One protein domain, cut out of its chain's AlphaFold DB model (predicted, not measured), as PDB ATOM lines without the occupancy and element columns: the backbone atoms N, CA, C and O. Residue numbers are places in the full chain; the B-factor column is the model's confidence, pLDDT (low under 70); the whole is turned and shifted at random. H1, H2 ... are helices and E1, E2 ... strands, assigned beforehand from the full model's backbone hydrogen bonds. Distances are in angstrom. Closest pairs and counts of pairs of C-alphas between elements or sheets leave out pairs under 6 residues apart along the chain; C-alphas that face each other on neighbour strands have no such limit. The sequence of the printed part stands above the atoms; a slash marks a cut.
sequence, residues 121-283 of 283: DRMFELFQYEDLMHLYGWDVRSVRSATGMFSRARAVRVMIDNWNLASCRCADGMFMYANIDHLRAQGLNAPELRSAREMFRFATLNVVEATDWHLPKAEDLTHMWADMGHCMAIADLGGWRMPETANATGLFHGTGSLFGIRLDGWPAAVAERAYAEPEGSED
ATOM      1  N   ASP A 121     260.345 339.427 239.069       98.25
ATOM      2  CA  ASP A 121     260.745 339.783 240.424       98.25
ATOM      3  C   ASP A 121     259.728 340.730 241.061       98.25
ATOM      4  O   ASP A 121     259.385 341.783 240.514       98.25
ATOM      5  N   ARG A 122     259.234 340.357 242.244       98.12
ATOM      6  CA  ARG A 122     258.270 341.152 243.018       98.12
ATOM      7  C   ARG A 122     256.996 341.535 242.261       98.12
ATOM      8  O   ARG A 122     256.324 342.471 242.687       98.12
ATOM      9  N   MET A 123     256.647 340.855 241.161       97.88
ATOM     10  CA  MET A 123     255.514 341.219 240.296       97.88
ATOM     11  C   MET A 123     254.217 341.444 241.088       97.88
ATOM     12  O   MET A 123     253.522 342.425 240.835       97.88
ATOM     13  N   PHE A 124     253.963 340.609 242.093       98.50
ATOM     14  CA  PHE A 124     252.835 340.651 243.024       98.50
ATOM     15  C   PHE A 124     253.270 340.906 244.482       98.50
ATOM     16  O   PHE A 124     252.579 340.518 245.424       98.50
ATOM     17  N   GLU A 125     254.402 341.577 244.712       98.50
ATOM     18  CA  GLU A 125     254.826 341.930 246.072       98.50
ATOM     19  C   GLU A 125     253.776 342.830 246.740       98.50
ATOM     20  O   GLU A 125     253.378 343.845 246.170       98.50
ATOM     21  N   LEU A 126     253.337 342.506 247.961       98.44
ATOM     22  CA  LEU A 126     252.269 343.239 248.668       98.44
ATOM     23  C   LEU A 126     250.952 343.339 247.867       98.44
ATOM     24  O   LEU A 126     250.143 344.236 248.123       98.44
ATOM     25  N   PHE A 127     250.744 342.459 246.885       98.06
ATOM     26  CA  PHE A 127     249.513 342.398 246.108       98.06
ATOM     27  C   PHE A 127     248.369 341.856 246.961       98.06
ATOM     28  O   PHE A 127     248.561 340.927 247.741       98.06
ATOM     29  N   GLN A 128     247.183 342.441 246.830       97.81
ATOM     30  CA  GLN A 128     245.989 342.007 247.551       97.81
ATOM     31  C   GLN A 128     244.865 341.753 246.555       97.81
ATOM     32  O   GLN A 128     244.306 342.703 246.003       97.81
ATOM     33  N   TYR A 129     244.551 340.480 246.335       95.88
ATOM     34  CA  TYR A 129     243.474 340.037 245.457       95.88
ATOM     35  C   TYR A 129     243.016 338.643 245.871       95.88
ATOM     36  O   TYR A 129     243.834 337.824 246.273       95.88
ATOM     37  N   GLU A 130     241.715 338.379 245.804       91.75
ATOM     38  CA  GLU A 130     241.136 337.164 246.375       91.75
ATOM     39  C   GLU A 130     241.559 335.891 245.625       91.75
ATOM     40  O   GLU A 130     241.920 334.901 246.265       91.75
ATOM     41  N   ASP A 131     241.549 335.912 244.290       93.00
ATOM     42  CA  ASP A 131     241.589 334.691 243.485       93.00
ATOM     43  C   ASP A 131     242.618 334.733 242.341       93.00
ATOM     44  O   ASP A 131     242.352 335.213 241.242       93.00
ATOM     45  N   LEU A 132     243.806 334.175 242.576       94.50
ATOM     46  CA  LEU A 132     244.888 334.058 241.593       94.50
ATOM     47  C   LEU A 132     244.864 332.726 240.820       94.50
ATOM     48  O   LEU A 132     245.896 332.261 240.339       94.50
ATOM     49  N   MET A 133     243.699 332.097 240.672       93.38
ATOM     50  CA  MET A 133     243.549 330.842 239.921       93.38
ATOM     51  C   MET A 133     243.840 330.978 238.418       93.38
ATOM     52  O   MET A 133     244.272 330.019 237.782       93.38
ATOM     53  N   HIS A 134     243.670 332.177 237.856       92.25
ATOM     54  CA  HIS A 134     243.953 332.476 236.446       92.25
ATOM     55  C   HIS A 134     245.428 332.255 236.058       92.25
ATOM     56  O   HIS A 134     245.743 332.066 234.884       92.25
ATOM     57  N   LEU A 135     246.335 332.234 237.041       95.75
ATOM     58  CA  LEU A 135     247.769 332.045 236.828       95.75
ATOM     59  C   LEU A 135     248.141 330.646 236.318       95.75
ATOM     60  O   LEU A 135     249.199 330.486 235.710       95.75
ATOM     61  N   TYR A 136     247.282 329.639 236.507       93.50
ATOM     62  CA  TYR A 136     247.521 328.274 236.028       93.50
ATOM     63  C   TYR A 136     247.792 328.209 234.513       93.50
ATOM     64  O   TYR A 136     248.574 327.378 234.056       93.50
ATOM     65  N   GLY A 137     247.175 329.101 233.730       94.56
ATOM     66  CA  GLY A 137     247.328 329.147 232.272       94.56
ATOM     67  C   GLY A 137     248.576 329.881 231.767       94.56
ATOM     68  O   GLY A 137     248.802 329.910 230.559       94.56
ATOM     69  N   TRP A 138     249.372 330.496 232.645       97.88
ATOM     70  CA  TRP A 138     250.526 331.294 232.228       97.88
ATOM     71  C   TRP A 138     251.676 330.437 231.686       97.88
ATOM     72  O   TRP A 138     252.149 329.504 232.334       97.88
ATOM     73  N   ASP A 139     252.207 330.819 230.521       98.12
ATOM     74  CA  ASP A 139     253.467 330.276 230.011       98.12
ATOM     75  C   ASP A 139     254.655 331.021 230.630       98.12
ATOM     76  O   ASP A 139     255.020 332.117 230.210       98.12
ATOM     77  N   VAL A 140     255.276 330.413 231.640       98.38
ATOM     78  CA  VAL A 140     256.404 330.994 232.389       98.38
ATOM     79  C   VAL A 140     257.769 330.415 231.991       98.38
ATOM     80  O   VAL A 140     258.765 330.628 232.684       98.38
ATOM     81  N   ARG A 141     257.871 329.708 230.854       98.62
ATOM     82  CA  ARG A 141     259.111 329.004 230.445       98.62
ATOM     83  C   ARG A 141     260.307 329.925 230.211       98.62
ATOM     84  O   ARG A 141     261.454 329.501 230.386       98.62
ATOM     85  N   SER A 142     260.049 331.170 229.819       98.50
ATOM     86  CA  SER A 142     261.070 332.191 229.554       98.50
ATOM     87  C   SER A 142     261.585 332.881 230.820       98.50
ATOM     88  O   SER A 142     262.649 333.510 230.777       98.50
ATOM     89  N   VAL A 143     260.869 332.756 231.944       98.62
ATOM     90  CA  VAL A 143     261.185 333.451 233.195       98.62
ATOM     91  C   VAL A 143     262.513 332.940 233.740       98.62
ATOM     92  O   VAL A 143     262.702 331.744 233.933       98.62
ATOM     93  N   ARG A 144     263.451 333.858 233.984       98.56
ATOM     94  CA  ARG A 144     264.782 333.578 234.544       98.56
ATOM     95  C   ARG A 144     264.855 333.844 236.045       98.56
ATOM     96  O   ARG A 144     265.686 333.236 236.721       98.56
ATOM     97  N   SER A 145     264.009 334.746 236.537       98.62
ATOM     98  CA  SER A 145     263.929 335.146 237.939       98.62
ATOM     99  C   SER A 145     262.479 335.409 238.340       98.62
ATOM    100  O   SER A 145     261.758 336.122 237.635       98.62
ATOM    101  N   ALA A 146     262.071 334.811 239.458       98.50
ATOM    102  CA  ALA A 146     260.778 334.999 240.117       98.50
ATOM    103  C   ALA A 146     260.977 335.397 241.594       98.50
ATOM    104  O   ALA A 146     260.169 335.067 242.468       98.50
ATOM    105  N   THR A 147     262.085 336.083 241.892       98.81
ATOM    106  CA  THR A 147     262.476 336.441 243.256       98.81
ATOM    107  C   THR A 147     261.409 337.318 243.895       98.81
ATOM    108  O   THR A 147     261.045 338.379 243.380       98.81
ATOM    109  N   GLY A 148     260.893 336.880 245.040       98.69
ATOM    110  CA  GLY A 148     259.873 337.617 245.777       98.69
ATOM    111  C   GLY A 148     258.567 337.851 245.018       98.69
ATOM    112  O   GLY A 148     257.856 338.784 245.384       98.69
ATOM    113  N   MET A 149     258.256 337.079 243.965       98.69
ATOM    114  CA  MET A 149     257.116 337.337 243.071       98.69
ATOM    115  C   MET A 149     255.804 337.592 243.823       98.69
ATOM    116  O   MET A 149     255.108 338.537 243.479       98.69
ATOM    117  N   PHE A 150     255.513 336.830 244.877       98.69
ATOM    118  CA  PHE A 150     254.345 336.941 245.759       98.69
ATOM    119  C   PHE A 150     254.725 337.326 247.197       98.69
ATOM    120  O   PHE A 150     253.972 337.072 248.140       98.69
ATOM    121  N   SER A 151     255.896 337.934 247.402       98.56
ATOM    122  CA  SER A 151     256.341 338.308 248.743       98.56
ATOM    123  C   SER A 151     255.332 339.250 249.404       98.56
ATOM    124  O   SER A 151     254.938 340.266 248.828       98.56
ATOM    125  N   ARG A 152     254.893 338.921 250.624       98.12
ATOM    126  CA  ARG A 152     253.867 339.669 251.377       98.12
ATOM    127  C   ARG A 152     252.513 339.804 250.661       98.12
ATOM    128  O   ARG A 152     251.725 340.676 251.033       98.12
ATOM    129  N   ALA A 153     252.242 339.004 249.630       98.12
ATOM    130  CA  ALA A 153     250.947 339.003 248.960       98.12
ATOM    131  C   ALA A 153     249.853 338.452 249.887       98.12
ATOM    132  O   ALA A 153     250.128 337.631 250.764       98.12
ATOM    133  N   ARG A 154     248.610 338.894 249.684       97.94
ATOM    134  CA  ARG A 154     247.420 338.365 250.352       97.94
ATOM    135  C   ARG A 154     246.431 337.858 249.307       97.94
ATOM    136  O   ARG A 154     245.948 338.663 248.511       97.94
ATOM    137  N   ALA A 155     246.115 336.568 249.359       96.06
ATOM    138  CA  ALA A 155     245.136 335.931 248.482       96.06
ATOM    139  C   ALA A 155     244.392 334.801 249.199       96.06
ATOM    140  O   ALA A 155     244.892 334.235 250.162       96.06
ATOM    141  N   VAL A 156     243.198 334.453 248.727       95.25
ATOM    142  CA  VAL A 156     242.489 333.256 249.204       95.25
ATOM    143  C   VAL A 156     242.956 332.038 248.411       95.25
ATOM    144  O   VAL A 156     243.208 330.985 248.987       95.25
ATOM    145  N   ARG A 157     243.126 332.165 247.091       96.19
ATOM    146  CA  ARG A 157     243.597 331.067 246.234       96.19
ATOM    147  C   ARG A 157     244.749 331.497 245.347       96.19
ATOM    148  O   ARG A 157     244.687 332.555 244.729       96.19
ATOM    149  N   VAL A 158     245.761 330.642 245.242       97.38
ATOM    150  CA  VAL A 158     246.838 330.728 244.250       97.38
ATOM    151  C   VAL A 158     247.008 329.348 243.621       97.38
ATOM    152  O   VAL A 158     247.234 328.381 244.348       97.38
ATOM    153  N   MET A 159     246.921 329.250 242.290       97.69
ATOM    154  CA  MET A 159     247.205 328.009 241.559       97.69
ATOM    155  C   MET A 159     248.292 328.236 240.519       97.69
ATOM    156  O   MET A 159     248.121 329.003 239.575       97.69
ATOM    157  N   ILE A 160     249.391 327.518 240.706       97.62
ATOM    158  CA  ILE A 160     250.554 327.472 239.817       97.62
ATOM    159  C   ILE A 160     250.929 326.017 239.490       97.62
ATOM    160  O   ILE A 160     252.096 325.690 239.271       97.62
ATOM    161  N   ASP A 161     249.933 325.123 239.490       97.75
ATOM    162  CA  ASP A 161     250.113 323.710 239.145       97.75
ATOM    163  C   ASP A 161     250.737 323.576 237.749       97.75
ATOM    164  O   ASP A 161     250.351 324.266 236.804       97.75
ATOM    165  N   ASN A 162     251.695 322.661 237.611       97.50
ATOM    166  CA  ASN A 162     252.411 322.345 236.375       97.50
ATOM    167  C   ASN A 162     253.157 323.525 235.731       97.50
ATOM    168  O   ASN A 162     253.546 323.443 234.559       97.50
ATOM    169  N   TRP A 163     253.399 324.611 236.473       98.44
ATOM    170  CA  TRP A 163     254.258 325.691 236.002       98.44
ATOM    171  C   TRP A 163     255.625 325.142 235.589       98.44
ATOM    172  O   TRP A 163     256.330 324.483 236.357       98.44
ATOM    173  N   ASN A 164     256.002 325.432 234.345       98.56
ATOM    174  CA  ASN A 164     257.285 325.040 233.784       98.56
ATOM    175  C   ASN A 164     258.223 326.246 233.769       98.56
ATOM    176  O   ASN A 164     258.235 327.038 232.830       98.56
ATOM    177  N   LEU A 165     259.038 326.351 234.807       98.25
ATOM    178  CA  LEU A 165     260.062 327.367 235.000       98.25
ATOM    179  C   LEU A 165     261.380 326.950 234.321       98.25
ATOM    180  O   LEU A 165     262.449 326.971 234.934       98.25
ATOM    181  N   ALA A 166     261.305 326.562 233.043       98.38
ATOM    182  CA  ALA A 166     262.409 325.979 232.270       98.38
ATOM    183  C   ALA A 166     263.711 326.794 232.318       98.38
ATOM    184  O   ALA A 166     264.797 326.219 232.333       98.38
ATOM    185  N   SER A 167     263.604 328.124 232.335       98.62
ATOM    186  CA  SER A 167     264.755 329.035 232.334       98.62
ATOM    187  C   SER A 167     265.066 329.637 233.706       98.62
ATOM    188  O   SER A 167     266.043 330.387 233.826       98.62
ATOM    189  N   CYS A 168     264.245 329.359 234.724       98.75
ATOM    190  CA  CYS A 168     264.321 330.047 236.005       98.75
ATOM    191  C   CYS A 168     265.509 329.540 236.804       98.75
ATOM    192  O   CYS A 168     265.687 328.337 236.962       98.75
ATOM    193  N   ARG A 169     266.320 330.465 237.319       98.75
ATOM    194  CA  ARG A 169     267.491 330.146 238.148       98.75
ATOM    195  C   ARG A 169     267.299 330.533 239.608       98.75
ATOM    196  O   ARG A 169     267.955 329.945 240.464       98.75
ATOM    197  N   CYS A 170     266.422 331.498 239.877       98.75
ATOM    198  CA  CYS A 170     266.203 332.059 241.202       98.75
ATOM    199  C   CYS A 170     264.709 332.251 241.473       98.75
ATOM    200  O   CYS A 170     264.023 332.971 240.743       98.75
ATOM    201  N   ALA A 171     264.233 331.643 242.554       98.62
ATOM    202  CA  ALA A 171     262.900 331.847 243.109       98.62
ATOM    203  C   ALA A 171     262.980 332.156 244.617       98.62
ATOM    204  O   ALA A 171     262.079 331.827 245.389       98.62
ATOM    205  N   ASP A 172     264.083 332.790 245.032       98.88
ATOM    206  CA  ASP A 172     264.318 333.198 246.416       98.88
ATOM    207  C   ASP A 172     263.154 334.050 246.934       98.88
ATOM    208  O   ASP A 172     262.686 334.981 246.266       98.88
ATOM    209  N   GLY A 173     262.671 333.710 248.125       98.69
ATOM    210  CA  GLY A 173     261.616 334.436 248.818       98.69
ATOM    211  C   GLY A 173     260.305 334.577 248.046       98.69
ATOM    212  O   GLY A 173     259.547 335.496 248.357       98.69
ATOM    213  N   MET A 174     260.031 333.737 247.035       98.69
ATOM    214  CA  MET A 174     258.886 333.894 246.124       98.69
ATOM    215  C   MET A 174     257.560 334.139 246.857       98.69
ATOM    216  O   MET A 174     256.781 334.968 246.408       98.69
ATOM    217  N   PHE A 175     257.345 333.503 248.005       98.25
ATOM    218  CA  PHE A 175     256.177 333.625 248.878       98.25
ATOM    219  C   PHE A 175     256.544 334.084 250.302       98.25
ATOM    220  O   PHE A 175     255.768 333.896 251.237       98.25
ATOM    221  N   MET A 176     257.713 334.700 250.498       97.94
ATOM    222  CA  MET A 176     258.165 335.144 251.819       97.94
ATOM    223  C   MET A 176     257.143 336.114 252.427       97.94
ATOM    224  O   MET A 176     256.757 337.086 251.768       97.94
ATOM    225  N   TYR A 177     256.714 335.875 253.669       96.94
ATOM    226  CA  TYR A 177     255.638 336.614 254.354       96.94
ATOM    227  C   TYR A 177     254.266 336.617 253.646       96.94
ATOM    228  O   TYR A 177     253.414 337.444 253.982       96.94
ATOM    229  N   ALA A 178     254.029 335.767 252.643       97.06
ATOM    230  CA  ALA A 178     252.726 335.701 251.983       97.06
ATOM    231  C   ALA A 178     251.644 335.195 252.950       97.06
ATOM    232  O   ALA A 178     251.918 334.405 253.850       97.06
ATOM    233  N   ASN A 179     250.408 335.645 252.756       96.12
ATOM    234  CA  ASN A 179     249.230 335.176 253.474       96.12
ATOM    235  C   ASN A 179     248.245 334.611 252.445       96.12
ATOM    236  O   ASN A 179     247.574 335.375 251.746       96.12
ATOM    237  N   ILE A 180     248.250 333.286 252.294       95.38
ATOM    238  CA  ILE A 180     247.487 332.572 251.269       95.38
ATOM    239  C   ILE A 180     246.669 331.467 251.933       95.38
ATOM    240  O   ILE A 180     247.236 330.575 252.562       95.38
ATOM    241  N   ASP A 181     245.346 331.483 251.763       94.12
ATOM    242  CA  ASP A 181     244.514 330.425 252.351       94.12
ATOM    243  C   ASP A 181     244.757 329.072 251.659       94.12
ATOM    244  O   ASP A 181     244.958 328.065 252.333       94.12
ATOM    245  N   HIS A 182     244.804 329.030 250.327       94.69
ATOM    246  CA  HIS A 182     245.049 327.806 249.564       94.69
ATOM    247  C   HIS A 182     246.081 328.040 248.456       94.69
ATOM    248  O   HIS A 182     245.816 328.746 247.479       94.69
ATOM    249  N   LEU A 183     247.251 327.416 248.602       95.69
ATOM    250  CA  LEU A 183     248.292 327.365 247.581       95.69
ATOM    251  C   LEU A 183     248.336 325.978 246.927       95.69
ATOM    252  O   LEU A 183     248.647 324.985 247.585       95.69
ATOM    253  N   ARG A 184     248.085 325.937 245.617       96.69
ATOM    254  CA  ARG A 184     248.305 324.766 244.764       96.69
ATOM    255  C   ARG A 184     249.508 325.007 243.860       96.69
ATOM    256  O   ARG A 184     249.524 325.973 243.093       96.69
ATOM    257  N   ALA A 185     250.518 324.160 243.982       96.56
ATOM    258  CA  ALA A 185     251.743 324.215 243.200       96.56
ATOM    259  C   ALA A 185     252.232 322.807 242.828       96.56
ATOM    260  O   ALA A 185     253.426 322.534 242.877       96.56
ATOM    261  N   GLN A 186     251.334 321.883 242.507       96.69
ATOM    262  CA  GLN A 186     251.693 320.503 242.175       96.69
ATOM    263  C   GLN A 186     252.470 320.427 240.854       96.69
ATOM    264  O   GLN A 186     252.185 321.167 239.914       96.69
ATOM    265  N   GLY A 187     253.438 319.518 240.753       97.38
ATOM    266  CA  GLY A 187     254.152 319.244 239.504       97.38
ATOM    267  C   GLY A 187     255.015 320.401 238.993       97.38
ATOM    268  O   GLY A 187     255.273 320.479 237.789       97.38
ATOM    269  N   LEU A 188     255.448 321.319 239.868       98.12
ATOM    270  CA  LEU A 188     256.329 322.423 239.487       98.12
ATOM    271  C   LEU A 188     257.611 321.878 238.838       98.12
ATOM    272  O   LEU A 188     258.368 321.129 239.457       98.12
ATOM    273  N   ASN A 189     257.886 322.273 237.597       98.69
ATOM    274  CA  ASN A 189     259.057 321.819 236.853       98.69
ATOM    275  C   ASN A 189     260.041 322.975 236.659       98.69
ATOM    276  O   ASN A 189     259.756 323.903 235.906       98.69
ATOM    277  N   ALA A 190     261.204 322.924 237.310       98.62
ATOM    278  CA  ALA A 190     262.211 323.981 237.244       98.62
ATOM    279  C   ALA A 190     263.624 323.382 237.063       98.62
ATOM    280  O   ALA A 190     264.428 323.345 237.999       98.62
ATOM    281  N   PRO A 191     263.956 322.898 235.849       98.62
ATOM    282  CA  PRO A 191     265.185 322.148 235.583       98.62
ATOM    283  C   PRO A 191     266.473 322.965 235.748       98.62
ATOM    284  O   PRO A 191     267.538 322.382 235.937       98.62
ATOM    285  N   GLU A 192     266.394 324.297 235.684       98.75
ATOM    286  CA  GLU A 192     267.537 325.206 235.836       98.75
ATOM    287  C   GLU A 192     267.580 325.929 237.190       98.75
ATOM    288  O   GLU A 192     268.505 326.717 237.422       98.75
ATOM    289  N   LEU A 193     266.617 325.662 238.084       98.81
ATOM    290  CA  LEU A 193     266.516 326.356 239.364       98.81
ATOM    291  C   LEU A 193     267.721 326.019 240.234       98.81
ATOM    292  O   LEU A 193     267.991 324.849 240.493       98.81
ATOM    293  N   ARG A 194     268.432 327.053 240.689       98.69
ATOM    294  CA  ARG A 194     269.580 326.921 241.595       98.69
ATOM    295  C   ARG A 194     269.200 327.245 243.028       98.69
ATOM    296  O   ARG A 194     269.627 326.542 243.936       98.69
ATOM    297  N   SER A 195     268.384 328.281 243.214       98.75
ATOM    298  CA  SER A 195     268.068 328.822 244.532       98.75
ATOM    299  C   SER A 195     266.567 329.048 244.705       98.75
ATOM    300  O   SER A 195     265.910 329.642 243.843       98.75
ATOM    301  N   ALA A 196     266.047 328.552 245.825       98.56
ATOM    302  CA  ALA A 196     264.700 328.782 246.346       98.56
ATOM    303  C   ALA A 196     264.770 329.110 247.846       98.56
ATOM    304  O   ALA A 196     263.917 328.701 248.638       98.56
ATOM    305  N   ARG A 197     265.819 329.832 248.250       98.31
ATOM    306  CA  ARG A 197     266.027 330.206 249.649       98.31
ATOM    307  C   ARG A 197     264.859 331.002 250.174       98.31
ATOM    308  O   ARG A 197     264.332 331.868 249.474       98.31
ATOM    309  N   GLU A 198     264.499 330.737 251.420       98.00
ATOM    310  CA  GLU A 198     263.453 331.473 252.130       98.00
ATOM    311  C   GLU A 198     262.112 331.553 251.372       98.00
ATOM    312  O   GLU A 198     261.310 332.444 251.654       98.00
ATOM    313  N   MET A 199     261.855 330.660 250.400       98.31
ATOM    314  CA  MET A 199     260.728 330.784 249.471       98.31
ATOM    315  C   MET A 199     259.402 331.021 250.193       98.31
ATOM    316  O   MET A 199     258.651 331.892 249.778       98.31
ATOM    317  N   PHE A 200     259.150 330.301 251.279       96.62
ATOM    318  CA  PHE A 200     257.955 330.377 252.117       96.62
ATOM    319  C   PHE A 200     258.254 330.888 253.529       96.62
ATOM    320  O   PHE A 200     257.403 330.782 254.413       96.62
ATOM    321  N   ARG A 201     259.440 331.460 253.769       95.94
ATOM    322  CA  ARG A 201     259.828 331.890 255.114       95.94
ATOM    323  C   ARG A 201     258.842 332.925 255.658       95.94
ATOM    324  O   ARG A 201     258.491 333.881 254.958       95.94
ATOM    325  N   PHE A 202     258.389 332.733 256.896       94.88
ATOM    326  CA  PHE A 202     257.346 333.540 257.548       94.88
ATOM    327  C   PHE A 202     255.984 333.584 256.828       94.88
ATOM    328  O   PHE A 202     255.149 334.437 257.148       94.88
ATOM    329  N   ALA A 203     255.735 332.725 255.837       94.94
ATOM    330  CA  ALA A 203     254.436 332.679 255.178       94.94
ATOM    331  C   ALA A 203     253.361 332.103 256.114       94.94
ATOM    332  O   ALA A 203     253.617 331.256 256.971       94.94
ATOM    333  N   THR A 204     252.126 332.558 255.929       93.81
ATOM    334  CA  THR A 204     250.920 331.975 256.517       93.81
ATOM    335  C   THR A 204     250.155 331.272 255.405       93.81
ATOM    336  O   THR A 204     249.543 331.932 254.565       93.81
ATOM    337  N   LEU A 205     250.236 329.939 255.393       91.56
ATOM    338  CA  LEU A 205     249.545 329.062 254.449       91.56
ATOM    339  C   LEU A 205     248.583 328.151 255.221       91.56
ATOM    340  O   LEU A 205     249.021 327.491 256.167       91.56
ATOM    341  N   ASN A 206     247.302 328.114 254.838       90.56
ATOM    342  CA  ASN A 206     246.310 327.248 255.496       90.56
ATOM    343  C   ASN A 206     246.187 325.875 254.815       90.56
ATOM    344  O   ASN A 206     246.013 324.865 255.491       90.56
ATOM    345  N   VAL A 207     246.322 325.815 253.489       90.25
ATOM    346  CA  VAL A 207     246.401 324.574 252.707       90.25
ATOM    347  C   VAL A 207     247.525 324.715 251.690       90.25
ATOM    348  O   VAL A 207     247.554 325.692 250.936       90.25
ATOM    349  N   VAL A 208     248.443 323.746 251.666       91.25
ATOM    350  CA  VAL A 208     249.536 323.701 250.691       91.25
ATOM    351  C   VAL A 208     249.611 322.333 250.023       91.25
ATOM    352  O   VAL A 208     249.863 321.310 250.654       91.25
ATOM    353  N   GLU A 209     249.409 322.335 248.712       93.06
ATOM    354  CA  GLU A 209     249.535 321.153 247.866       93.06
ATOM    355  C   GLU A 209     250.679 321.379 246.884       93.06
ATOM    356  O   GLU A 209     250.526 322.071 245.875       93.06
ATOM    357  N   ALA A 210     251.850 320.829 247.192       94.62
ATOM    358  CA  ALA A 210     253.069 321.072 246.436       94.62
ATOM    359  C   ALA A 210     253.814 319.755 246.222       94.62
ATOM    360  O   ALA A 210     254.954 319.612 246.639       94.62
ATOM    361  N   THR A 211     253.165 318.775 245.594       95.81
ATOM    362  CA  THR A 211     253.778 317.475 245.299       95.81
ATOM    363  C   THR A 211     254.539 317.484 243.976       95.81
ATOM    364  O   THR A 211     254.322 318.341 243.121       95.81
ATOM    365  N   ASP A 212     255.424 316.507 243.788       96.75
ATOM    366  CA  ASP A 212     256.045 316.158 242.503       96.75
ATOM    367  C   ASP A 212     256.887 317.268 241.851       96.75
ATOM    368  O   ASP A 212     256.984 317.362 240.624       96.75
ATOM    369  N   TRP A 213     257.539 318.113 242.656       97.94
ATOM    370  CA  TRP A 213     258.438 319.140 242.128       97.94
ATOM    371  C   TRP A 213     259.672 318.515 241.470       97.94
ATOM    372  O   TRP A 213     260.328 317.641 242.038       97.94
ATOM    373  N   HIS A 214     260.038 318.994 240.282       98.50
ATOM    374  CA  HIS A 214     261.240 318.568 239.569       98.50
ATOM    375  C   HIS A 214     262.298 319.675 239.559       98.50
ATOM    376  O   HIS A 214     262.248 320.598 238.746       98.50
ATOM    377  N   LEU A 215     263.281 319.549 240.456       98.38
ATOM    378  CA  LEU A 215     264.345 320.517 240.728       98.38
ATOM    379  C   LEU A 215     265.755 319.888 240.614       98.38
ATOM    380  O   LEU A 215     266.544 319.935 241.560       98.38
ATOM    381  N   PRO A 216     266.126 319.286 239.470       98.44
ATOM    382  CA  PRO A 216     267.350 318.489 239.325       98.44
ATOM    383  C   PRO A 216     268.662 319.275 239.491       98.44
ATOM    384  O   PRO A 216     269.722 318.659 239.544       98.44
ATOM    385  N   LYS A 217     268.618 320.612 239.543       98.69
ATOM    386  CA  LYS A 217     269.787 321.487 239.722       98.69
ATOM    387  C   LYS A 217     269.711 322.360 240.977       98.69
ATOM    388  O   LYS A 217     270.527 323.270 241.106       98.69
ATOM    389  N   ALA A 218     268.764 322.088 241.880       98.50
ATOM    390  CA  ALA A 218     268.652 322.834 243.125       98.50
ATOM    391  C   ALA A 218     269.937 322.697 243.951       98.50
ATOM    392  O   ALA A 218     270.394 321.591 244.243       98.50
ATOM    393  N   GLU A 219     270.505 323.841 244.309       98.31
ATOM    394  CA  GLU A 219     271.713 323.959 245.122       98.31
ATOM    395  C   GLU A 219     271.371 324.487 246.513       98.31
ATOM    396  O   GLU A 219     271.919 323.993 247.495       98.31
ATOM    397  N   ASP A 220     270.446 325.447 246.608       98.19
ATOM    398  CA  ASP A 220     270.162 326.176 247.842       98.19
ATOM    399  C   ASP A 220     268.652 326.276 248.127       98.19
ATOM    400  O   ASP A 220     267.909 327.003 247.463       98.19
ATOM    401  N   LEU A 221     268.207 325.520 249.133       97.31
ATOM    402  CA  LEU A 221     266.860 325.511 249.712       97.31
ATOM    403  C   LEU A 221     266.894 325.991 251.175       97.31
ATOM    404  O   LEU A 221     265.992 325.691 251.957       97.31
ATOM    405  N   THR A 222     267.944 326.716 251.573       96.38
ATOM    406  CA  THR A 222     268.129 327.165 252.960       96.38
ATOM    407  C   THR A 222     266.909 327.957 253.441       96.38
ATOM    408  O   THR A 222     266.426 328.858 252.746       96.38
ATOM    409  N   HIS A 223     266.400 327.611 254.628       95.50
ATOM    410  CA  HIS A 223     265.253 328.266 255.273       95.50
ATOM    411  C   HIS A 223     263.972 328.354 254.428       95.50
ATOM    412  O   HIS A 223     263.120 329.205 254.688       95.50
ATOM    413  N   MET A 224     263.817 327.499 253.410       95.56
ATOM    414  CA  MET A 224     262.709 327.586 252.457       95.56
ATOM    415  C   MET A 224     261.335 327.605 253.135       95.56
ATOM    416  O   MET A 224     260.472 328.346 252.682       95.56
ATOM    417  N   TRP A 225     261.153 326.860 254.225       93.00
ATOM    418  CA  TRP A 225     259.905 326.749 254.983       93.00
ATOM    419  C   TRP A 225     260.096 327.137 256.458       93.00
ATOM    420  O   TRP A 225     259.418 326.613 257.343       93.00
ATOM    421  N   ALA A 226     261.052 328.024 256.743       92.69
ATOM    422  CA  ALA A 226     261.378 328.407 258.111       92.69
ATOM    423  C   ALA A 226     260.420 329.465 258.685       92.69
ATOM    424  O   ALA A 226     259.830 330.277 257.965       92.69
ATOM    425  N   ASP A 227     260.319 329.489 260.008       92.50
ATOM    426  CA  ASP A 227     259.625 330.490 260.813       92.50
ATOM    427  C   ASP A 227     258.146 330.682 260.429       92.50
ATOM    428  O   ASP A 227     257.585 331.778 260.528       92.50
ATOM    429  N   MET A 228     257.478 329.616 259.988       87.69
ATOM    430  CA  MET A 228     256.069 329.649 259.597       87.69
ATOM    431  C   MET A 228     255.157 329.423 260.816       87.69
ATOM    432  O   MET A 228     254.251 328.593 260.797       87.69
ATOM    433  N   GLY A 229     255.375 330.184 261.895       71.81
ATOM    434  CA  GLY A 229     254.711 330.014 263.201       71.81
ATOM    435  C   GLY A 229     253.188 330.236 263.224       71.81
ATOM    436  O   GLY A 229     252.541 329.993 264.240       71.81
ATOM    437  N   HIS A 230     252.598 330.682 262.112       69.88
ATOM    438  CA  HIS A 230     251.147 330.821 261.922       69.88
ATOM    439  C   HIS A 230     250.588 329.872 260.855       69.88
ATOM    440  O   HIS A 230     249.420 329.973 260.486       69.88
ATOM    441  N   CYS A 231     251.415 328.977 260.320       69.19
ATOM    442  CA  CYS A 231     250.999 328.043 259.290       69.19
ATOM    443  C   CYS A 231     250.124 326.942 259.895       69.19
ATOM    444  O   CYS A 231     250.584 326.144 260.710       69.19
ATOM    445  N   MET A 232     248.862 326.904 259.465       64.88
ATOM    446  CA  MET A 232     247.856 325.907 259.848       64.88
ATOM    447  C   MET A 232     247.784 324.762 258.820       64.88
ATOM    448  O   MET A 232     246.742 324.124 258.680       64.88
ATOM    449  N   ALA A 233     248.865 324.555 258.058       65.56
ATOM    450  CA  ALA A 233     248.848 323.776 256.828       65.56
ATOM    451  C   ALA A 233     248.427 322.318 257.020       65.56
ATOM    452  O   ALA A 233     249.031 321.566 257.783       65.56
ATOM    453  N   ILE A 234     247.481 321.890 256.187       61.22
ATOM    454  CA  ILE A 234     247.509 320.541 255.620       61.22
ATOM    455  C   ILE A 234     248.528 320.600 254.479       61.22
ATOM    456  O   ILE A 234     248.306 321.327 253.508       61.22
ATOM    457  N   ALA A 235     249.654 319.906 254.638       72.75
ATOM    458  CA  ALA A 235     250.757 319.924 253.685       72.75
ATOM    459  C   ALA A 235     250.977 318.543 253.062       72.75
ATOM    460  O   ALA A 235     251.171 317.560 253.780       72.75
ATOM    461  N   ASP A 236     251.011 318.493 251.730       85.56
ATOM    462  CA  ASP A 236     251.585 317.373 250.981       85.56
ATOM    463  C   ASP A 236     252.748 317.882 250.124       85.56
ATOM    464  O   ASP A 236     252.555 318.654 249.179       85.56
ATOM    465  N   LEU A 237     253.961 317.474 250.506       91.69
ATOM    466  CA  LEU A 237     255.217 317.823 249.842       91.69
ATOM    467  C   LEU A 237     255.876 316.591 249.198       91.69
ATOM    468  O   LEU A 237     257.064 316.621 248.885       91.69
ATOM    469  N   GLY A 238     255.151 315.482 249.024       94.12
ATOM    470  CA  GLY A 238     255.704 314.249 248.465       94.12
ATOM    471  C   GLY A 238     256.231 314.404 247.031       94.12
ATOM    472  O   GLY A 238     255.834 315.284 246.276       94.12
ATOM    473  N   GLY A 239     257.140 313.521 246.629       95.31
ATOM    474  CA  GLY A 239     257.549 313.323 245.239       95.31
ATOM    475  C   GLY A 239     258.620 314.279 244.707       95.31
ATOM    476  O   GLY A 239     258.910 314.240 243.510       95.31
ATOM    477  N   TRP A 240     259.230 315.127 245.542       96.69
ATOM    478  CA  TRP A 240     260.231 316.087 245.064       96.69
ATOM    479  C   TRP A 240     261.499 315.396 244.570       96.69
ATOM    480  O   TRP A 240     262.143 314.624 245.280       96.69
ATOM    481  N   ARG A 241     261.911 315.744 243.351       97.62
ATOM    482  CA  ARG A 241     263.131 315.259 242.706       97.62
ATOM    483  C   ARG A 241     264.173 316.365 242.691       97.62
ATOM    484  O   ARG A 241     264.045 317.315 241.923       97.62
ATOM    485  N   MET A 242     265.227 316.206 243.479       97.12
ATOM    486  CA  MET A 242     266.342 317.153 243.592       97.12
ATOM    487  C   MET A 242     267.658 316.415 243.884       97.12
ATOM    488  O   MET A 242     267.615 315.233 244.228       97.12
ATOM    489  N   PRO A 243     268.830 317.058 243.740       97.81
ATOM    490  CA  PRO A 243     270.103 316.452 244.118       97.81
ATOM    491  C   PRO A 243     270.189 316.157 245.619       97.81
ATOM    492  O   PRO A 243     269.773 316.968 246.442       97.81
ATOM    493  N   GLU A 244     270.847 315.059 245.990       97.06
ATOM    494  CA  GLU A 244     271.206 314.774 247.392       97.06
ATOM    495  C   GLU A 244     272.097 315.861 248.013       97.06
ATOM    496  O   GLU A 244     272.114 316.033 249.232       97.06
ATOM    497  N   THR A 245     272.828 316.602 247.177       96.56
ATOM    498  CA  THR A 245     273.720 317.701 247.565       96.56
ATOM    499  C   THR A 245     272.998 319.024 247.806       96.56
ATOM    500  O   THR A 245     273.658 319.987 248.186       96.56
ATOM    501  N   ALA A 246     271.684 319.108 247.567       96.81
ATOM    502  CA  ALA A 246     270.931 320.335 247.801       96.81
ATOM    503  C   ALA A 246     271.052 320.760 249.273       96.81
ATOM    504  O   ALA A 246     270.837 319.958 250.195       96.81
ATOM    505  N   ASN A 247     271.413 322.022 249.499       95.56
ATOM    506  CA  ASN A 247     271.493 322.586 250.834       95.56
ATOM    507  C   ASN A 247     270.075 322.818 251.371       95.56
ATOM    508  O   ASN A 247     269.333 323.625 250.825       95.56
ATOM    509  N   ALA A 248     269.715 322.108 252.437       93.56
ATOM    510  CA  ALA A 248     268.419 322.197 253.108       93.56
ATOM    511  C   ALA A 248     268.582 322.619 254.577       93.56
ATOM    512  O   ALA A 248     267.793 322.227 255.434       93.56
ATOM    513  N   THR A 249     269.633 323.384 254.888       92.44
ATOM    514  CA  THR A 249     269.871 323.889 256.242       92.44
ATOM    515  C   THR A 249     268.673 324.693 256.738       92.44
ATOM    516  O   THR A 249     268.196 325.615 256.068       92.44
ATOM    517  N   GLY A 250     268.182 324.321 257.924       91.94
ATOM    518  CA  GLY A 250     267.052 324.972 258.577       91.94
ATOM    519  C   GLY A 250     265.781 324.981 257.733       91.94
ATOM    520  O   GLY A 250     265.036 325.956 257.815       91.94
ATOM    521  N   LEU A 251     265.556 323.956 256.895       92.38
ATOM    522  CA  LEU A 251     264.435 323.914 255.951       92.38
ATOM    523  C   LEU A 251     263.095 324.167 256.648       92.38
ATOM    524  O   LEU A 251     262.340 325.008 256.171       92.38
ATOM    525  N   PHE A 252     262.850 323.491 257.777       91.00
ATOM    526  CA  PHE A 252     261.648 323.622 258.610       91.00
ATOM    527  C   PHE A 252     261.901 324.310 259.964       91.00
ATOM    528  O   PHE A 252     261.065 324.211 260.862       91.00
ATOM    529  N   HIS A 253     263.036 325.004 260.131       90.62
ATOM    530  CA  HIS A 253     263.389 325.679 261.391       90.62
ATOM    531  C   HIS A 253     262.254 326.592 261.866       90.62
ATOM    532  O   HIS A 253     261.727 327.369 261.074       90.62
ATOM    533  N   GLY A 254     261.879 326.524 263.144       88.94
ATOM    534  CA  GLY A 254     260.814 327.368 263.698       88.94
ATOM    535  C   GLY A 254     259.406 327.069 263.156       88.94
ATOM    536  O   GLY A 254     258.474 327.830 263.424       88.94
ATOM    537  N   THR A 255     259.221 325.971 262.413       86.44
ATOM    538  CA  THR A 255     257.936 325.576 261.820       86.44
ATOM    539  C   THR A 255     257.449 324.245 262.392       86.44
ATOM    540  O   THR A 255     257.570 323.184 261.782       86.44
ATOM    541  N   GLY A 256     256.831 324.301 263.574       80.88
ATOM    542  CA  GLY A 256     256.323 323.101 264.249       80.88
ATOM    543  C   GLY A 256     255.217 322.358 263.485       80.88
ATOM    544  O   GLY A 256     255.116 321.142 263.600       80.88
ATOM    545  N   SER A 257     254.408 323.052 262.673       82.50
ATOM    546  CA  SER A 257     253.302 322.434 261.919       82.50
ATOM    547  C   SER A 257     253.747 321.570 260.738       82.50
ATOM    548  O   SER A 257     252.976 320.726 260.292       82.50
ATOM    549  N   LEU A 258     254.982 321.739 260.254       80.44
ATOM    550  CA  LEU A 258     255.559 320.904 259.193       80.44
ATOM    551  C   LEU A 258     256.399 319.744 259.747       80.44
ATOM    552  O   LEU A 258     256.913 318.931 258.980       80.44
ATOM    553  N   PHE A 259     256.539 319.625 261.069       72.06
ATOM    554  CA  PHE A 259     257.274 318.517 261.662       72.06
ATOM    555  C   PHE A 259     256.514 317.195 261.460       72.06
ATOM    556  O   PHE A 259     255.365 317.055 261.879       72.06
ATOM    557  N   GLY A 260     257.154 316.209 260.825       70.94
ATOM    558  CA  GLY A 260     256.569 314.881 260.597       70.94
ATOM    559  C   GLY A 260     255.633 314.764 259.387       70.94
ATOM    560  O   GLY A 260     254.901 313.778 259.286       70.94
ATOM    561  N   ILE A 261     255.651 315.731 258.464       83.12
ATOM    562  CA  ILE A 261     254.947 315.603 257.179       83.12
ATOM    563  C   ILE A 261     255.564 314.502 256.305       83.12
ATOM    564  O   ILE A 261     256.721 314.100 256.454       83.12
ATOM    565  N   ARG A 262     254.781 314.012 255.346       81.75
ATOM    566  CA  ARG A 262     255.219 312.971 254.416       81.75
ATOM    567  C   ARG A 262     256.147 313.563 253.351       81.75
ATOM    568  O   ARG A 262     255.724 314.408 252.568       81.75
ATOM    569  N   LEU A 263     257.389 313.079 253.299       90.19
ATOM    570  CA  LEU A 263     258.410 313.464 252.307       90.19
ATOM    571  C   LEU A 263     258.751 312.309 251.350       90.19
ATOM    572  O   LEU A 263     259.872 312.191 250.859       90.19
ATOM    573  N   ASP A 264     257.800 311.408 251.112       90.94
ATOM    574  CA  ASP A 264     258.020 310.233 250.268       90.94
ATOM    575  C   ASP A 264     258.552 310.634 248.893       90.94
ATOM    576  O   ASP A 264     258.010 311.525 248.251       90.94
ATOM    577  N   GLY A 265     259.607 309.969 248.424       92.44
ATOM    578  CA  GLY A 265     260.234 310.273 247.134       92.44
ATOM    579  C   GLY A 265     261.306 311.366 247.173       92.44
ATOM    580  O   GLY A 265     261.988 311.541 246.165       92.44
ATOM    581  N   TRP A 266     261.511 312.045 248.309       95.62
ATOM    582  CA  TRP A 266     262.665 312.928 248.499       95.62
ATOM    583  C   TRP A 266     263.974 312.127 248.565       95.62
ATOM    584  O   TRP A 266     263.975 310.978 249.022       95.62
ATOM    585  N   PRO A 267     265.122 312.726 248.197       96.31
ATOM    586  CA  PRO A 267     266.421 312.147 248.521       96.31
ATOM    587  C   PRO A 267     266.595 312.034 250.043       96.31
ATOM    588  O   PRO A 267     266.430 313.025 250.758       96.31
ATOM    589  N   ALA A 268     266.969 310.847 250.535       92.62
ATOM    590  CA  ALA A 268     267.022 310.547 251.972       92.62
ATOM    591  C   ALA A 268     267.886 311.547 252.760       92.62
ATOM    592  O   ALA A 268     267.444 312.085 253.770       92.62
ATOM    593  N   ALA A 269     269.068 311.891 252.236       92.62
ATOM    594  CA  ALA A 269     269.975 312.841 252.881       92.62
ATOM    595  C   ALA A 269     269.381 314.259 253.010       92.62
ATOM    596  O   ALA A 269     269.693 314.978 253.957       92.62
ATOM    597  N   VAL A 270     268.537 314.681 252.060       94.69
ATOM    598  CA  VAL A 270     267.850 315.982 252.120       94.69
ATOM    599  C   VAL A 270     266.716 315.922 253.143       94.69
ATOM    600  O   VAL A 270     266.592 316.839 253.949       94.69
ATOM    601  N   ALA A 271     265.933 314.839 253.149       91.19
ATOM    602  CA  ALA A 271     264.851 314.632 254.112       91.19
ATOM    603  C   ALA A 271     265.360 314.575 255.566       91.19
ATOM    604  O   ALA A 271     264.726 315.136 256.453       91.19
ATOM    605  N   GLU A 272     266.524 313.969 255.816       88.81
ATOM    606  CA  GLU A 272     267.164 313.971 257.140       88.81
ATOM    607  C   GLU A 272     267.568 315.385 257.585       88.81
ATOM    608  O   GLU A 272     267.268 315.789 258.708       88.81
ATOM    609  N   ARG A 273     268.200 316.170 256.699       89.44
ATOM    610  CA  ARG A 273     268.596 317.560 256.996       89.44
ATOM    611  C   ARG A 273     267.411 318.509 257.136       89.44
ATOM    612  O   ARG A 273     267.522 319.498 257.851       89.44
ATOM    613  N   ALA A 274     266.293 318.220 256.475       86.38
ATOM    614  CA  ALA A 274     265.102 319.060 256.512       86.38
ATOM    615  C   ALA A 274     264.560 319.264 257.937       86.38
ATOM    616  O   ALA A 274     264.071 320.347 258.259       86.38
ATOM    617  N   TYR A 275     264.681 318.232 258.778       83.12
ATOM    618  CA  TYR A 275     264.249 318.235 260.177       83.12
ATOM    619  C   TYR A 275     265.367 318.576 261.171       83.12
ATOM    620  O   TYR A 275     265.121 318.584 262.374       83.12
ATOM    621  N   ALA A 276     266.594 318.815 260.698       81.62
ATOM    622  CA  ALA A 276     267.707 319.167 261.565       81.62
ATOM    623  C   ALA A 276     267.625 320.644 261.970       81.62
ATOM    624  O   ALA A 276     267.448 321.524 261.121       81.62
ATOM    625  N   GLU A 277     267.802 320.914 263.262       74.06
ATOM    626  CA  GLU A 277     267.952 322.284 263.750       74.06
ATOM    627  C   GLU A 277     269.270 322.896 263.234       74.06
ATOM    628  O   GLU A 277     270.279 322.186 263.125       74.06
ATOM    629  N   PRO A 278     269.302 324.197 262.888       70.56
ATOM    630  CA  PRO A 278     270.527 324.883 262.499       70.56
ATOM    631  C   PRO A 278     271.546 324.883 263.647       70.56
ATOM    632  O   PRO A 278     271.201 325.129 264.800       70.56
ATOM    633  N   GLU A 279     272.829 324.671 263.349       59.41
ATOM    634  CA  GLU A 279     273.878 324.806 264.365       59.41
ATOM    635  C   GLU A 279     273.889 326.238 264.939       59.41
ATOM    636  O   GLU A 279     274.116 327.206 264.211       59.41
ATOM    637  N   GLY A 280     273.652 326.370 266.251       58.44
ATOM    638  CA  GLY A 280     273.701 327.647 266.976       58.44
ATOM    639  C   GLY A 280     272.353 328.323 267.262       58.44
ATOM    640  O   GLY A 280     272.359 329.461 267.727       58.44
ATOM    641  N   SER A 281     271.215 327.665 267.017       52.28
ATOM    642  CA  SER A 281     269.909 328.118 267.517       52.28
ATOM    643  C   SER A 281     269.742 327.738 268.997       52.28
ATOM    644  O   SER A 281     269.197 326.684 269.318       52.28
ATOM    645  N   GLU A 282     270.274 328.555 269.908       40.31
ATOM    646  CA  GLU A 282     269.816 328.563 271.306       40.31
ATOM    647  C   GLU A 282     268.575 329.468 271.417       40.31
ATOM    648  O   GLU A 282     268.536 330.529 270.789       40.31
ATOM    649  N   ASP A 283     267.581 328.988 272.173       42.56
ATOM    650  CA  ASP A 283     266.258 329.589 272.437       42.56
ATOM    651  C   ASP A 283     266.269 331.079 272.847       42.56
ATOM    652  O   ASP A 283     267.153 331.500 273.635       42.56
TER     653      ASP A 283
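This is residues 121 to 283 of the 283 residues of an uncharacterized protein of Slackia heliotrinireducens (strain ATCC 29202 / DSM 20476 / NCTC 11029 / RHS 1) (UniProt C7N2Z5). What is the shape? With little regular structure, the chain winds in stacked turns, a solenoid with the parallel sheet E1 E2 E3 E4 along one side, H1 at one end and H2 at the other. How is it made? There are 163 printed residues, 33 in named elements, in the order H1 E1 E2 E3 E4 H2, class mixed. It is compact, radius of gyration of the C-alphas 14.4 A, spans 40 by 31 by 24 A.

Where is H1? H1, residues 133 to 137, stands at the sheet's level; its closest C-alpha pair with E1, residues 154 to 159, is Met 133 and Met 159, 4.9 A. Its backbone has 0 of 1 O i to N i+4 pairs within hydrogen-bond range, but 2 of 2 O i to N i+3. How do the strands pair? E2, residues 179 to 184, is parallel to E1, N 158 and O 182 being 2.9 A apart. E3, residues 204 to 209, is parallel to E2, N 183 to O 207 2.9 A; E4, residues 234 to 236, is parallel to E3 at 42 degrees, N 208 to O 234 3.0 A. And H2? H2, residues 268 to 274, is not on the sheet; every O i to N i+4 pair in it is within range.

Where do the helices lie? H1 begins at C-alpha 133, (243.549, 330.842, 239.921); H2 ends at C-alpha 274, (265.102, 319.060, 256.512). How long are the strands? E1 and E2 measure 13.6 A, E3 13.9 A.

How large? The farthest C-alphas, Gly 137 and Glu 282, are 45.1 A apart. Are there cuts? The printed part has no cut; all five links are long. Where is confidence low? Residues 230 to 234 and 279 to 283 have pLDDT under 70.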